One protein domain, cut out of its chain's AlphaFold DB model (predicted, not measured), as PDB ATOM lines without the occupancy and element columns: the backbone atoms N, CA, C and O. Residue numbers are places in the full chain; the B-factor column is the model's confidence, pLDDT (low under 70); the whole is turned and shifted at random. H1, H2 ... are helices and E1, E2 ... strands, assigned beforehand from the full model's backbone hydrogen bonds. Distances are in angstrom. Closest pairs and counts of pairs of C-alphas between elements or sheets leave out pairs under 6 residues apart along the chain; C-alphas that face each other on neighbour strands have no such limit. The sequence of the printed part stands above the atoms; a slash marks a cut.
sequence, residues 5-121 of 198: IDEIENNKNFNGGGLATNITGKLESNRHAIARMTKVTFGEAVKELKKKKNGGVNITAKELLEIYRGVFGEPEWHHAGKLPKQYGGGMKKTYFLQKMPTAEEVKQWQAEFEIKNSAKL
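Overview. This is residues 5 to 121 of the 198 residues of an uncharacterized protein of Weeksella virosa (strain ATCC 43766 / DSM 16922 / JCM 21250 / CCUG 30538 / CDC 9751 / IAM 14551 / NBRC 16016 / NCTC 11634 / CL345/78) (UniProt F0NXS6). A small antiparallel hairpin of two strands, E1 and E2, lies in the middle, with helices at both ends of the model: H1 and H2 side by side at one end, and H3, H4 and H5 at the other, where H4 crosses H5 and makes a corner with H3. H2 packs on the hairpin. The printed part has 117 residues, with H1 H2 H3 H4 E1 E2 H5 along the chain, and its class is mostly helix. It is loose, with a radius of gyration of the C-alphas of 16.7 A, and elongated, spanning 47 by 30 by 26 A.

Arrangement. Start at H1, residues 5 to 10, which touches H2, residues 30 to 38, as a helical hairpin: a shallow tilt of 22 degrees, opposite ways, closest C-alphas Ile 8 and Asn 30 at 6.2 A. H3, residues 42 to 51, touches H4, residues 61 to 72, through residues 61 to 65 alone; the closest C-alphas are Gly 43 and Ala 61, 5.3 A. E1, residues 77 to 82, and E2, residues 91 to 97, form a hairpin, with N 80 and O 92 within hydrogen-bond range at 2.9 A. The closest C-alphas of H2 and E1, His 32 and His 78, are 5.5 A apart. H4 touches H5, residues 103 to 121, at a steep tilt of 68 degrees, only just short of about perpendicular, with C-alphas Gly 70 and Phe 113 closest at 5.7 A. In each of the five helices every O i to N i+4 pair is within hydrogen-bond range.

Along the chain. Find C-alpha 5 at (69.782, 36.380, 3.549), where H1 begins. E2 runs 19.8 A from first to last C-alpha, H4 15.9 A, and H5 26.6 A, ending at C-alpha 121, (90.391, 1.775, 21.724).

Size, cuts and confidence. The C-alphas farthest apart, Glu 7 and Leu 121, are 48.2 A apart. The printed part has no cut, and the link from H1 to H2 is long, 19 residues. Look for pLDDT under 70 at residues 7 to 28, 53 to 56, 81, 83 and 87 to 89.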
ATOM      1  N   ILE A   5      68.469  37.020   3.670       70.69
ATOM      2  CA  ILE A   5      69.782  36.380   3.549       70.69
ATOM      3  C   ILE A   5      70.701  37.243   2.678       70.69
ATOM      4  O   ILE A   5      71.788  37.587   3.138       70.69
ATOM      5  N   ASP A   6      70.244  37.675   1.496       70.94
ATOM      6  CA  ASP A   6      71.020  38.540   0.594       70.94
ATOM      7  C   ASP A   6      71.452  39.844   1.285       70.94
ATOM      8  O   ASP A   6      72.567  40.326   1.092       70.94
ATOM      9  N   GLU A   7      70.595  40.425   2.125       68.44
ATOM     10  CA  GLU A   7      70.925  41.628   2.897       68.44
ATOM     11  C   GLU A   7      72.013  41.366   3.949       68.44
ATOM     12  O   GLU A   7      72.950  42.158   4.074       68.44
ATOM     13  N   ILE A   8      71.946  40.237   4.668       66.06
ATOM     14  CA  ILE A   8      72.964  39.864   5.664       66.06
ATOM     15  C   ILE A   8      74.300  39.549   4.982       66.06
ATOM     16  O   ILE A   8      75.353  39.933   5.497       66.06
ATOM     17  N   GLU A   9      74.280  38.881   3.827       66.94
ATOM     18  CA  GLU A   9      75.492  38.573   3.065       66.94
ATOM     19  C   GLU A   9      76.208  39.832   2.586       66.94
ATOM     20  O   GLU A   9      77.420  39.955   2.783       66.94
ATOM     21  N   ASN A  10      75.455  40.799   2.063       65.31
ATOM     22  CA  ASN A  10      75.987  42.090   1.627       65.31
ATOM     23  C   ASN A  10      76.534  42.938   2.790       65.31
ATOM     24  O   ASN A  10      77.381  43.803   2.580       65.31
ATOM     25  N   ASN A  11      76.111  42.660   4.028       66.81
ATOM     26  CA  ASN A  11      76.563  43.352   5.236       66.81
ATOM     27  C   ASN A  11      77.660  42.583   6.011       66.81
ATOM     28  O   ASN A  11      78.089  43.000   7.087       66.81
ATOM     29  N   LYS A  12      78.167  41.451   5.490       57.16
ATOM     30  CA  LYS A  12      79.262  40.674   6.123       57.16
ATOM     31  C   LYS A  12      80.550  41.487   6.327       57.16
ATOM     32  O   LYS A  12      81.330  41.142   7.212       57.16
ATOM     33  N   ASN A  13      80.752  42.549   5.541       51.59
ATOM     34  CA  ASN A  13      82.006  43.305   5.487       51.59
ATOM     35  C   ASN A  13      81.982  44.645   6.242       51.59
ATOM     36  O   ASN A  13      83.052  45.155   6.554       51.59
ATOM     37  N   PHE A  14      80.811  45.212   6.560       52.69
ATOM     38  CA  PHE A  14      80.738  46.555   7.161       52.69
ATOM     39  C   PHE A  14      80.994  46.548   8.680       52.69
ATOM     40  O   PHE A  14      81.581  47.484   9.209       52.69
ATOM     41  N   ASN A  15      80.626  45.464   9.375       50.59
ATOM     42  CA  ASN A  15      80.677  45.387  10.846       50.59
ATOM     43  C   ASN A  15      81.784  44.481  11.420       50.59
ATOM     44  O   ASN A  15      81.839  44.275  12.634       50.59
ATOM     45  N   GLY A  16      82.679  43.946  10.578       42.88
ATOM     46  CA  GLY A  16      83.764  43.056  11.005       42.88
ATOM     47  C   GLY A  16      83.272  41.744  11.640       42.88
ATOM     48  O   GLY A  16      82.102  41.560  11.959       42.88
ATOM     49  N   GLY A  17      84.168  40.777  11.837       47.47
ATOM     50  CA  GLY A  17      83.846  39.453  12.402       47.47
ATOM     51  C   GLY A  17      83.430  39.435  13.886       47.47
ATOM     52  O   GLY A  17      83.537  38.388  14.522       47.47
ATOM     53  N   GLY A  18      83.008  40.570  14.450       51.47
ATOM     54  CA  GLY A  18      82.631  40.738  15.853       51.47
ATOM     55  C   GLY A  18      81.137  40.521  16.134       51.47
ATOM     56  O   GLY A  18      80.317  40.366  15.230       51.47
ATOM     57  N   LEU A  19      80.783  40.504  17.423       53.31
ATOM     58  CA  LEU A  19      79.397  40.545  17.902       53.31
ATOM     59  C   LEU A  19      78.823  41.949  17.644       53.31
ATOM     60  O   LEU A  19      78.892  42.813  18.512       53.31
ATOM     61  N   ALA A  20      78.302  42.183  16.444       55.78
ATOM     62  CA  ALA A  20      77.541  43.384  16.119       55.78
ATOM     63  C   ALA A  20      76.037  43.100  16.231       55.78
ATOM     64  O   ALA A  20      75.606  41.949  16.169       55.78
ATOM     65  N   THR A  21      75.229  44.147  16.386       56.97
ATOM     66  CA  THR A  21      73.784  44.034  16.174       56.97
ATOM     67  C   THR A  21      73.564  43.668  14.710       56.97
ATOM     68  O   THR A  21      73.881  44.451  13.814       56.97
ATOM     69  N   ASN A  22      73.094  42.450  14.454       61.19
ATOM     70  CA  ASN A  22      72.797  41.997  13.104       61.19
ATOM     71  C   ASN A  22      71.547  42.710  12.555       61.19
ATOM     72  O   ASN A  22      70.843  43.415  13.279       61.19
ATOM     73  N   ILE A  23      71.228  42.481  11.280       59.06
ATOM     74  CA  ILE A  23      70.070  43.098  10.600       59.06
ATOM     75  C   ILE A  23      68.732  42.747  11.289       59.06
ATOM     76  O   ILE A  23      67.747  43.458  11.139       59.06
ATOM     77  N   THR A  24      68.699  41.698  12.123       57.22
ATOM     78  CA  THR A  24      67.520  41.312  12.921       57.22
ATOM     79  C   THR A  24      67.449  41.980  14.301       57.22
ATOM     80  O   THR A  24      66.563  41.654  15.090       57.22
ATOM     81  N   GLY A  25      68.382  42.879  14.632       64.25
ATOM     82  CA  GLY A  25      68.442  43.566  15.927       64.25
ATOM     83  C   GLY A  25      69.087  42.752  17.057       64.25
ATOM     84  O   GLY A  25      69.033  43.165  18.215       64.25
ATOM     85  N   LYS A  26      69.693  41.593  16.762       64.50
ATOM     86  CA  LYS A  26      70.296  40.691  17.760       64.50
ATOM     87  C   LYS A  26      71.811  40.832  17.806       64.50
ATOM     88  O   LYS A  26      72.457  40.949  16.772       64.50
ATOM     89  N   LEU A  27      72.380  40.753  19.009       67.88
ATOM     90  CA  LEU A  27      73.828  40.756  19.245       67.88
ATOM     91  C   LEU A  27      74.450  39.389  18.906       67.88
ATOM     92  O   LEU A  27      74.795  38.603  19.789       67.88
ATOM     93  N   GLU A  28      74.574  39.096  17.616       67.38
ATOM     94  CA  GLU A  28      75.182  37.875  17.083       67.38
ATOM     95  C   GLU A  28      75.907  38.174  15.765       67.38
ATOM     96  O   GLU A  28      75.567  39.119  15.058       67.38
ATOM     97  N   SER A  29      76.916  37.378  15.406       72.81
ATOM     98  CA  SER A  29      77.633  37.608  14.148       72.81
ATOM     99  C   SER A  29      76.730  37.337  12.937       72.81
ATOM    100  O   SER A  29      75.901  36.424  12.957       72.81
ATOM    101  N   ASN A  30      76.940  38.060  11.831       75.44
ATOM    102  CA  ASN A  30      76.204  37.827  10.579       75.44
ATOM    103  C   ASN A  30      76.339  36.370  10.088       75.44
ATOM    104  O   ASN A  30      75.396  35.806   9.539       75.44
ATOM    105  N   ARG A  31      77.484  35.720  10.351       75.44
ATOM    106  CA  ARG A  31      77.690  34.291  10.056       75.44
ATOM    107  C   ARG A  31      76.802  33.380  10.911       75.44
ATOM    108  O   ARG A  31      76.219  32.446  10.370       75.44
ATOM    109  N   HIS A  32      76.653  33.675  12.205       79.06
ATOM    110  CA  HIS A  32      75.728  32.951  13.080       79.06
ATOM    111  C   HIS A  32      74.275  33.127  12.620       79.06
ATOM    112  O   HIS A  32      73.534  32.147  12.553       79.06
ATOM    113  N   ALA A  33      73.890  34.352  12.252       78.81
ATOM    114  CA  ALA A  33      72.549  34.662  11.764       78.81
ATOM    115  C   ALA A  33      72.203  33.860  10.496       78.81
ATOM    116  O   ALA A  33      71.167  33.200  10.448       78.81
ATOM    117  N   ILE A  34      73.107  33.832   9.510       81.19
ATOM    118  CA  ILE A  34      72.930  33.042   8.280       81.19
ATOM    119  C   ILE A  34      72.856  31.547   8.589       81.19
ATOM    120  O   ILE A  34      71.964  30.863   8.085       81.19
ATOM    121  N   ALA A  35      73.761  31.030   9.427       83.81
ATOM    122  CA  ALA A  35      73.757  29.618   9.801       83.81
ATOM    123  C   ALA A  35      72.431  29.226  10.466       83.81
ATOM    124  O   ALA A  35      71.836  28.222  10.103       83.81
ATOM    125  N   ARG A  36      71.895  30.057  11.360       84.00
ATOM    126  CA  ARG A  36      70.593  29.827  11.995       84.00
ATOM    127  C   ARG A  36      69.416  29.813  11.009       84.00
ATOM    128  O   ARG A  36      68.427  29.141  11.277       84.00
ATOM    129  N   MET A  37      69.486  30.558   9.906       82.94
ATOM    130  CA  MET A  37      68.415  30.595   8.896       82.94
ATOM    131  C   MET A  37      68.486  29.439   7.892       82.94
ATOM    132  O   MET A  37      67.470  29.078   7.310       82.94
ATOM    133  N   THR A  38      69.677  28.882   7.668       85.56
ATOM    134  CA  THR A  38      69.935  27.897   6.601       85.56
ATOM    135  C   THR A  38      70.223  26.491   7.116       85.56
ATOM    136  O   THR A  38      70.167  25.537   6.347       85.56
ATOM    137  N   LYS A  39      70.544  26.350   8.405       92.56
ATOM    138  CA  LYS A  39      71.019  25.114   9.035       92.56
ATOM    139  C   LYS A  39      70.241  24.838  10.309       92.56
ATOM    140  O   LYS A  39      69.523  25.687  10.828       92.56
ATOM    141  N   VAL A  40      70.428  23.636  10.838       92.81
ATOM    142  CA  VAL A  40      69.762  23.175  12.057       92.81
ATOM    143  C   VAL A  40      70.792  23.068  13.167       92.81
ATOM    144  O   VAL A  40      71.852  22.478  12.982       92.81
ATOM    145  N   THR A  41      70.516  23.612  14.347       93.75
ATOM    146  CA  THR A  41      71.404  23.392  15.495       93.75
ATOM    147  C   THR A  41      71.260  21.963  16.025       93.75
ATOM    148  O   THR A  41      70.179  21.377  15.992       93.75
ATOM    149  N   PHE A  42      72.318  21.401  16.616       93.44
ATOM    150  CA  PHE A  42      72.236  20.066  17.239       93.44
ATOM    151  C   PHE A  42      71.126  19.972  18.304       93.44
ATOM    152  O   PHE A  42      70.490  18.932  18.459       93.44
ATOM    153  N   GLY A  43      70.855  21.066  19.025       91.62
ATOM    154  CA  GLY A  43      69.772  21.120  20.007       91.62
ATOM    155  C   GLY A  43      68.377  21.057  19.380       91.62
ATOM    156  O   GLY A  43      67.493  20.409  19.937       91.62
ATOM    157  N   GLU A  44      68.172  21.702  18.230       92.81
ATOM    158  CA  GLU A  44      66.924  21.608  17.461       92.81
ATOM    159  C   GLU A  44      66.747  20.212  16.871       92.81
ATOM    160  O   GLU A  44      65.679  19.624  17.033       92.81
ATOM    161  N   ALA A  45      67.810  19.643  16.295       93.44
ATOM    162  CA  ALA A  45      67.780  18.291  15.750       93.44
ATOM    163  C   ALA A  45      67.351  17.261  16.801       93.44
ATOM    164  O   ALA A  45      66.433  16.479  16.574       93.44
ATOM    165  N   VAL A  46      67.931  17.318  18.003       92.81
ATOM    166  CA  VAL A  46      67.551  16.423  19.104       92.81
ATOM    167  C   VAL A  46      66.094  16.596  19.529       92.81
ATOM    168  O   VAL A  46      65.419  15.605  19.806       92.81
ATOM    169  N   LYS A  47      65.584  17.833  19.590       91.56
ATOM    170  CA  LYS A  47      64.176  18.073  19.941       91.56
ATOM    171  C   LYS A  47      63.236  17.423  18.930       91.56
ATOM    172  O   LYS A  47      62.261  16.805  19.345       91.56
ATOM    173  N   GLU A  48      63.534  17.532  17.640       89.62
ATOM    174  CA  GLU A  48      62.715  16.927  16.585       89.62
ATOM    175  C   GLU A  48      62.843  15.400  16.551       89.62
ATOM    176  O   GLU A  48      61.834  14.699  16.460       89.62
ATOM    177  N   LEU A  49      64.052  14.861  16.736       89.94
ATOM    178  CA  LEU A  49      64.284  13.415  16.827       89.94
ATOM    179  C   LEU A  49      63.523  12.775  17.997       89.94
ATOM    180  O   LEU A  49      62.991  11.676  17.844       89.94
ATOM    181  N   LYS A  50      63.412  13.467  19.140       88.25
ATOM    182  CA  LYS A  50      62.673  12.983  20.320       88.25
ATOM    183  C   LYS A  50      61.154  13.003  20.159       88.25
ATOM    184  O   LYS A  50      60.471  12.217  20.807       88.25
ATOM    185  N   LYS A  51      60.604  13.892  19.325       84.06
ATOM    186  CA  LYS A  51      59.146  14.025  19.133       84.06
ATOM    187  C   LYS A  51      58.531  12.891  18.304       84.06
ATOM    188  O   LYS A  51      57.317  12.696  18.353       84.06
ATOM    189  N   LYS A  52      59.327  12.147  17.527       76.75
ATOM    190  CA  LYS A  52      58.822  11.085  16.642       76.75
ATOM    191  C   LYS A  52      58.378   9.855  17.449       76.75
ATOM    192  O   LYS A  52      59.210   9.111  17.958       76.75
ATOM    193  N   LYS A  53      57.054   9.636  17.534       57.62
ATOM    194  CA  LYS A  53      56.403   8.589  18.355       57.62
ATOM    195  C   LYS A  53      56.819   7.143  18.036       57.62
ATOM    196  O   LYS A  53      56.811   6.332  18.949       57.62
ATOM    197  N   ASN A  54      57.230   6.833  16.803       54.50
ATOM    198  CA  ASN A  54      57.676   5.495  16.394       54.50
ATOM    199  C   ASN A  54      59.055   5.589  15.728       54.50
ATOM    200  O   ASN A  54      59.146   5.911  14.547       54.50
ATOM    201  N   GLY A  55      60.123   5.340  16.490       61.12
ATOM    202  CA  GLY A  55      61.500   5.332  15.977       61.12
ATOM    203  C   GLY A  55      62.360   6.533  16.372       61.12
ATOM    204  O   GLY A  55      63.507   6.600  15.937       61.12
ATOM    205  N   GLY A  56      61.852   7.449  17.206       68.88
ATOM    206  CA  GLY A  56      62.639   8.552  17.756       68.88
ATOM    207  C   GLY A  56      63.908   8.070  18.464       68.88
ATOM    208  O   GLY A  56      63.905   7.058  19.166       68.88
ATOM    209  N   VAL A  57      65.009   8.794  18.269       79.25
ATOM    210  CA  VAL A  57      66.289   8.491  18.918       79.25
ATOM    211  C   VAL A  57      66.353   9.271  20.226       79.25
ATOM    212  O   VAL A  57      66.350  10.504  20.227       79.25
ATOM    213  N   ASN A  58      66.409   8.562  21.355       87.44
ATOM    214  CA  ASN A  58      66.615   9.200  22.649       87.44
ATOM    215  C   ASN A  58      68.102   9.512  22.842       87.44
ATOM    216  O   ASN A  58      68.850   8.700  23.372       87.44
ATOM    217  N   ILE A  59      68.514  10.691  22.382       91.19
ATOM    218  CA  ILE A  59      69.900  11.152  22.447       91.19
ATOM    219  C   ILE A  59      69.973  12.593  22.949       91.19
ATOM    220  O   ILE A  59      69.037  13.379  22.788       91.19
ATOM    221  N   THR A  60      71.063  12.969  23.603       93.88
ATOM    222  CA  THR A  60      71.359  14.352  23.989       93.88
ATOM    223  C   THR A  60      72.084  15.100  22.869       93.88
ATOM    224  O   THR A  60      72.702  14.513  21.985       93.88
ATOM    225  N   ALA A  61      72.062  16.437  22.904       92.38
ATOM    226  CA  ALA A  61      72.792  17.238  21.914       92.38
ATOM    227  C   ALA A  61      74.315  17.024  21.990       92.38
ATOM    228  O   ALA A  61      75.000  17.173  20.983       92.38
ATOM    229  N   LYS A  62      74.835  16.672  23.175       93.00
ATOM    230  CA  LYS A  62      76.255  16.371  23.381       93.00
ATOM    231  C   LYS A  62      76.636  15.046  22.721       93.00
ATOM    232  O   LYS A  62      77.619  15.017  21.995       93.00
ATOM    233  N   GLU A  63      75.842  14.000  22.929       94.06
ATOM    234  CA  GLU A  63      76.072  12.688  22.310       94.06
ATOM    235  C   GLU A  63      75.941  12.763  20.785       94.06
ATOM    236  O   GLU A  63      76.814  12.277  20.076       94.06
ATOM    237  N   LEU A  64      74.913  13.445  20.261       95.12
ATOM    238  CA  LEU A  64      74.756  13.611  18.811       95.12
ATOM    239  C   LEU A  64      75.956  14.349  18.194       95.12
ATOM    240  O   LEU A  64      76.416  13.986  17.113       95.12
ATOM    241  N   LEU A  65      76.478  15.368  18.886       95.69
ATOM    242  CA  LEU A  65      77.686  16.089  18.481       95.69
ATOM    243  C   LEU A  65      78.929  15.192  18.492       95.69
ATOM    244  O   LEU A  65      79.759  15.285  17.591       95.69
ATOM    245  N   GLU A  66      79.073  14.345  19.505       95.31
ATOM    246  CA  GLU A  66      80.195  13.416  19.633       95.31
ATOM    247  C   GLU A  66      80.195  12.355  18.527       95.31
ATOM    248  O   GLU A  66      81.214  12.174  17.860       95.31
ATOM    249  N   ILE A  67      79.035  11.753  18.254       95.38
ATOM    250  CA  ILE A  67      78.848  10.817  17.139       95.38
ATOM    251  C   ILE A  67      79.194  11.496  15.818       95.38
ATOM    252  O   ILE A  67      80.019  10.990  15.059       95.38
ATOM    253  N   TYR A  68      78.618  12.676  15.561       95.69
ATOM    254  CA  TYR A  68      78.887  13.413  14.329       95.69
ATOM    255  C   TYR A  68      80.385  13.681  14.157       95.69
ATOM    256  O   TYR A  68      80.927  13.459  13.077       95.69
ATOM    257  N   ARG A  69      81.080  14.090  15.227       95.38
ATOM    258  CA  ARG A  69      82.531  14.318  15.209       95.38
ATOM    259  C   ARG A  69      83.332  13.073  14.873       95.38
ATOM    260  O   ARG A  69      84.269  13.160  14.087       95.38
ATOM    261  N   GLY A  70      82.983  11.929  15.454       91.88
ATOM    262  CA  GLY A  70      83.692  10.685  15.158       91.88
ATOM    263  C   GLY A  70      83.418  10.149  13.750       91.88
ATOM    264  O   GLY A  70      84.268   9.463  13.182       91.88
ATOM    265  N   VAL A  71      82.272  10.489  13.151       94.06
ATOM    266  CA  VAL A  71      81.920  10.034  11.799       94.06
ATOM    267  C   VAL A  71      82.427  10.990  10.715       94.06
ATOM    268  O   VAL A  71      83.116  10.537   9.800       94.06
ATOM    269  N   PHE A  72      82.133  12.285  10.840       93.25
ATOM    270  CA  PHE A  72      82.325  13.309   9.803       93.25
ATOM    271  C   PHE A  72      83.385  14.368  10.142       93.25
ATOM    272  O   PHE A  72      83.722  15.185   9.287       93.25
ATOM    273  N   GLY A  73      83.910  14.383  11.370       91.50
ATOM    274  CA  GLY A  73      84.828  15.420  11.843       91.50
ATOM    275  C   GLY A  73      84.120  16.642  12.437       91.50
ATOM    276  O   GLY A  73      82.947  16.598  12.807       91.50
ATOM    277  N   GLU A  74      84.852  17.746  12.592       93.06
ATOM    278  CA  GLU A  74      84.365  18.909  13.339       93.06
ATOM    279  C   GLU A  74      83.210  19.618  12.602       93.06
ATOM    280  O   GLU A  74      83.415  20.123  11.495       93.06
ATOM    281  N   PRO A  75      81.996  19.696  13.189       92.75
ATOM    282  CA  PRO A  75      80.899  20.411  12.559       92.75
ATOM    283  C   PRO A  75      81.139  21.918  12.589       92.75
ATOM    284  O   PRO A  75      81.842  22.456  13.449       92.75
ATOM    285  N   GLU A  76      80.475  22.618  11.676       90.94
ATOM    286  CA  GLU A  76      80.472  24.073  11.678       90.94
ATOM    287  C   GLU A  76      79.914  24.607  12.996       90.94
ATOM    288  O   GLU A  76      78.873  24.164  13.495       90.94
ATOM    289  N   TRP A  77      80.605  25.595  13.553       90.38
ATOM    290  CA  TRP A  77      80.204  26.235  14.788       90.38
ATOM    291  C   TRP A  77      80.373  27.742  14.701       90.38
ATOM    292  O   TRP A  77      81.282  28.255  14.053       90.38
ATOM    293  N   HIS A  78      79.499  28.450  15.409       84.75
ATOM    294  CA  HIS A  78      79.556  29.903  15.536       84.75
ATOM    295  C   HIS A  78      79.426  30.312  16.998       84.75
ATOM    296  O   HIS A  78      78.798  29.620  17.807       84.75
ATOM    297  N   HIS A  79      80.002  31.463  17.337       76.50
ATOM    298  CA  HIS A  79      79.815  32.070  18.648       76.50
ATOM    299  C   HIS A  79      78.363  32.527  18.819       76.50
ATOM    300  O   HIS A  79      77.848  33.277  17.997       76.50
ATOM    301  N   ALA A  80      77.724  32.090  19.904       70.81
ATOM    302  CA  ALA A  80      76.345  32.429  20.260       70.81
ATOM    303  C   ALA A  80      76.287  33.355  21.487       70.81
ATOM    304  O   ALA A  80      75.415  33.226  22.346       70.81
ATOM    305  N   GLY A  81      77.275  34.248  21.601       69.50
ATOM    306  CA  GLY A  81      77.423  35.181  22.716       69.50
ATOM    307  C   GLY A  81      78.155  34.609  23.937       69.50
ATOM    308  O   GLY A  81      78.837  33.581  23.875       69.50
ATOM    309  N   LYS A  82      78.053  35.329  25.059       70.50
ATOM    310  CA  LYS A  82      78.761  35.038  26.314       70.50
ATOM    311  C   LYS A  82      77.872  34.223  27.256       70.50
ATOM    312  O   LYS A  82      76.725  34.585  27.497       70.50
ATOM    313  N   LEU A  83      78.407  33.137  27.809       69.56
ATOM    314  CA  LEU A  83      77.760  32.387  28.881       69.56
ATOM    315  C   LEU A  83      77.692  33.250  30.149       69.56
ATOM    316  O   LEU A  83      78.683  33.905  30.497       69.56
ATOM    317  N   PRO A  84      76.557  33.237  30.870       73.00
ATOM    318  CA  PRO A  84      76.482  33.816  32.205       73.00
ATOM    319  C   PRO A  84      77.580  33.246  33.115       73.00
ATOM    320  O   PRO A  84      77.894  32.055  33.039       73.00
ATOM    321  N   LYS A  85      78.144  34.074  34.006       76.88
ATOM    322  CA  LYS A  85      79.240  33.664  34.912       76.88
ATOM    323  C   LYS A  85      78.894  32.423  35.749       76.88
ATOM    324  O   LYS A  85      79.764  31.592  35.969       76.88
ATOM    325  N   GLN A  86      77.625  32.263  36.132       75.44
ATOM    326  CA  GLN A  86      77.118  31.106  36.887       75.44
ATOM    327  C   GLN A  86      77.283  29.751  36.172       75.44
ATOM    328  O   GLN A  86      77.273  28.717  36.825       75.44
ATOM    329  N   TYR A  87      77.471  29.744  34.848       69.12
ATOM    330  CA  TYR A  87      77.724  28.534  34.055       69.12
ATOM    331  C   TYR A  87      79.195  28.416  33.617       69.12
ATOM    332  O   TYR A  87      79.487  27.817  32.586       69.12
ATOM    333  N   GLY A  88      80.117  29.028  34.370       67.19
ATOM    334  CA  GLY A  88      81.562  29.001  34.109       67.19
ATOM    335  C   GLY A  88      82.085  30.160  33.255       67.19
ATOM    336  O   GLY A  88      83.294  30.304  33.091       67.19
ATOM    337  N   GLY A  89      81.205  31.028  32.740       69.69
ATOM    338  CA  GLY A  89      81.598  32.099  31.822       69.69
ATOM    339  C   GLY A  89      82.174  31.573  30.497       69.69
ATOM    340  O   GLY A  89      82.147  30.383  30.202       69.69
ATOM    341  N   GLY A  90      82.665  32.478  29.650       72.44
ATOM    342  CA  GLY A  90      83.242  32.132  28.344       72.44
ATOM    343  C   GLY A  90      82.268  32.271  27.171       72.44
ATOM    344  O   GLY A  90      81.109  32.646  27.337       72.44
ATOM    345  N   MET A  91      82.757  32.046  25.952       71.88
ATOM    346  CA  MET A  91      81.944  32.177  24.739       71.88
ATOM    347  C   MET A  91      81.211  30.871  24.438       71.88
ATOM    348  O   MET A  91      81.840  29.822  24.288       71.88
ATOM    349  N   LYS A  92      79.882  30.930  24.305       77.69
ATOM    350  CA  LYS A  92      79.080  29.763  23.934       77.69
ATOM    351  C   LYS A  92      79.326  29.429  22.466       77.69
ATOM    352  O   LYS A  92      79.205  30.301  21.605       77.69
ATOM    353  N   LYS A  93      79.638  28.167  22.183       85.69
ATOM    354  CA  LYS A  93      79.658  27.635  20.818       85.69
ATOM    355  C   LYS A  93      78.316  26.982  20.518       85.69
ATOM    356  O   LYS A  93      77.844  26.161  21.305       85.69
ATOM    357  N   THR A  94      77.726  27.341  19.388       88.81
ATOM    358  CA  THR A  94      76.579  26.630  18.820       88.81
ATOM    359  C   THR A  94      77.052  25.899  17.580       88.81
ATOM    360  O   THR A  94      77.647  26.517  16.700       88.81
ATOM    361  N   TYR A  95      76.794  24.596  17.540       93.00
ATOM    362  CA  TYR A  95      77.142  23.717  16.430       93.00
ATOM    363  C   TYR A  95      75.933  23.531  15.516       93.00
ATOM    364  O   TYR A  95      74.792  23.482  15.998       93.00
ATOM    365  N   PHE A  96      76.196  23.399  14.220       93.56
ATOM    366  CA  PHE A  96      75.186  23.328  13.172       93.56
ATOM    367  C   PHE A  96      75.342  22.066  12.321       93.56
ATOM    368  O   PHE A  96      76.448  21.605  12.049       93.56
ATOM    369  N   LEU A  97      74.202  21.547  11.879       93.75
ATOM    370  CA  LEU A  97      74.037  20.495  10.887       93.75
ATOM    371  C   LEU A  97      73.500  21.123   9.604       93.75
ATOM    372  O   LEU A  97      72.593  21.953   9.656       93.75
ATOM    373  N   GLN A  98      74.017  20.698   8.450       92.25
ATOM    374  CA  GLN A  98      73.584  21.228   7.149       92.25
ATOM    375  C   GLN A  98      72.090  20.999   6.886       92.25
ATOM    376  O   GLN A  98      71.431  21.836   6.284       92.25
ATOM    377  N   LYS A  99      71.550  19.873   7.357       93.44
ATOM    378  CA  LYS A  99      70.139  19.502   7.232       93.44
ATOM    379  C   LYS A  99      69.661  18.778   8.490       93.44
ATOM    380  O   LYS A  99      70.476  18.276   9.264       93.44
ATOM    381  N   MET A 100      68.344  18.708   8.673       93.31
ATOM    382  CA  MET A 100      67.725  17.911   9.735       93.31
ATOM    383  C   MET A 100      67.977  16.416   9.478       93.31
ATOM    384  O   MET A 100      67.547  15.932   8.428       93.31
ATOM    385  N   PRO A 101      68.634  15.685  10.392       91.94
ATOM    386  CA  PRO A 101      68.848  14.260  10.206       91.94
ATOM    387  C   PRO A 101      67.576  13.454  10.485       91.94
ATOM    388  O   PRO A 101      66.734  13.836  11.309       91.94
ATOM    389  N   THR A 102      67.438  12.311   9.821       91.88
ATOM    390  CA  THR A 102      66.413  11.314  10.148       91.88
ATOM    391  C   THR A 102      66.846  10.443  11.329       91.88
ATOM    392  O   THR A 102      68.001  10.454  11.753       91.88
ATOM    393  N   ALA A 103      65.908   9.686  11.904       90.94
ATOM    394  CA  ALA A 103      66.237   8.780  13.002       90.94
ATOM    395  C   ALA A 103      67.123   7.620  12.521       90.94
ATOM    396  O   ALA A 103      68.010   7.171  13.242       90.94
ATOM    397  N   GLU A 104      66.890   7.165  11.294       91.44
ATOM    398  CA  GLU A 104      67.651   6.125  10.614       91.44
ATOM    399  C   GLU A 104      69.087   6.587  10.343       91.44
ATOM    400  O   GLU A 104      70.018   5.858  10.673       91.44
ATOM    401  N   GLU A 105      69.273   7.820   9.844       93.31
ATOM    402  CA  GLU A 105      70.602   8.420   9.648       93.31
ATOM    403  C   GLU A 105      71.378   8.459  10.973       93.31
ATOM    404  O   GLU A 105      72.521   8.015  11.033       93.31
ATOM    405  N   VAL A 106      70.751   8.908  12.068       93.50
ATOM    406  CA  VAL A 106      71.423   8.965  13.379       93.50
ATOM    407  C   VAL A 106      71.805   7.576  13.892       93.50
ATOM    408  O   VAL A 106      72.904   7.418  14.421       93.50
ATOM    409  N   LYS A 107      70.946   6.565  13.722       92.31
ATOM    410  CA  LYS A 107      71.268   5.178  14.103       92.31
ATOM    411  C   LYS A 107      72.430   4.618  13.288       92.31
ATOM    412  O   LYS A 107      73.291   3.940  13.840       92.31
ATOM    413  N   GLN A 108      72.481   4.923  11.993       94.62
ATOM    414  CA  GLN A 108      73.609   4.541  11.151       94.62
ATOM    415  C   GLN A 108      74.900   5.214  11.633       94.62
ATOM    416  O   GLN A 108      75.915   4.543  11.805       94.62
ATOM    417  N   TRP A 109      74.861   6.518  11.922       95.50
ATOM    418  CA  TRP A 109      76.027   7.235  12.438       95.50
ATOM    419  C   TRP A 109      76.496   6.678  13.782       95.50
ATOM    420  O   TRP A 109      77.696   6.605  14.017       95.50
ATOM    421  N   GLN A 110      75.570   6.267  14.653       94.25
ATOM    422  CA  GLN A 110      75.897   5.592  15.913       94.25
ATOM    423  C   GLN A 110      76.674   4.297  15.671       94.25
ATOM    424  O   GLN A 110      77.746   4.128  16.245       94.25
ATOM    425  N   ALA A 111      76.189   3.432  14.778       94.00
ATOM    426  CA  ALA A 111      76.877   2.185  14.449       94.00
ATOM    427  C   ALA A 111      78.281   2.440  13.865       94.00
ATOM    428  O   ALA A 111      79.258   1.817  14.278       94.00
ATOM    429  N   GLU A 112      78.414   3.401  12.948       94.94
ATOM    430  CA  GLU A 112      79.715   3.788  12.386       94.94
ATOM    431  C   GLU A 112      80.663   4.371  13.445       94.94
ATOM    432  O   GLU A 112      81.863   4.080  13.444       94.94
ATOM    433  N   PHE A 113      80.135   5.186  14.361       94.44
ATOM    434  CA  PHE A 113      80.887   5.748  15.479       94.44
ATOM    435  C   PHE A 113      81.409   4.654  16.412       94.44
ATOM    436  O   PHE A 113      82.583   4.680  16.776       94.44
ATOM    437  N   GLU A 114      80.575   3.674  16.761       93.75
ATOM    438  CA  GLU A 114      80.954   2.550  17.620       93.75
ATOM    439  C   GLU A 114      82.069   1.704  17.000       93.75
ATOM    440  O   GLU A 114      83.043   1.401  17.687       93.75
ATOM    441  N   ILE A 115      81.986   1.404  15.698       92.94
ATOM    442  CA  ILE A 115      83.031   0.668  14.964       92.94
ATOM    443  C   ILE A 115      84.356   1.442  14.962       92.94
ATOM    444  O   ILE A 115      85.420   0.884  15.224       92.94
ATOM    445  N   LYS A 116      84.315   2.748  14.676       91.62
ATOM    446  CA  LYS A 116      85.528   3.582  14.681       91.62
ATOM    447  C   LYS A 116      86.123   3.704  16.082       91.62
ATOM    448  O   LYS A 116      87.345   3.682  16.242       91.62
ATOM    449  N   ASN A 117      85.274   3.853  17.095       90.88
ATOM    450  CA  ASN A 117      85.715   4.020  18.470       90.88
ATOM    451  C   ASN A 117      86.297   2.721  19.041       90.88
ATOM    452  O   ASN A 117      87.326   2.774  19.707       90.88
ATOM    453  N   SER A 118      85.705   1.561  18.743       90.94
ATOM    454  CA  SER A 118      86.243   0.265  19.171       90.94
ATOM    455  C   SER A 118      87.621  -0.001  18.563       90.94
ATOM    456  O   SER A 118      88.555  -0.293  19.306       90.94
ATOM    457  N   ALA A 119      87.793   0.230  17.258       89.69
ATOM    458  CA  ALA A 119      89.089   0.099  16.591       89.69
ATOM    459  C   ALA A 119      90.151   1.042  17.187       89.69
ATOM    460  O   ALA A 119      91.307   0.662  17.383       89.69
ATOM    461  N   LYS A 120      89.762   2.279  17.521       90.75
ATOM    462  CA  LYS A 120      90.655   3.241  18.180       90.75
ATOM    463  C   LYS A 120      91.065   2.776  19.579       90.75
ATOM    464  O   LYS A 120      92.237   2.894  19.930       90.75
ATOM    465  N   LEU A 121      90.120   2.280  20.375       91.19
ATOM    466  CA  LEU A 121      90.391   1.775  21.724       91.19
ATOM    467  C   LEU A 121      91.298   0.542  21.687       91.19
ATOM    468  O   LEU A 121      92.222   0.443  22.490       91.19
TER     469      LEU A 121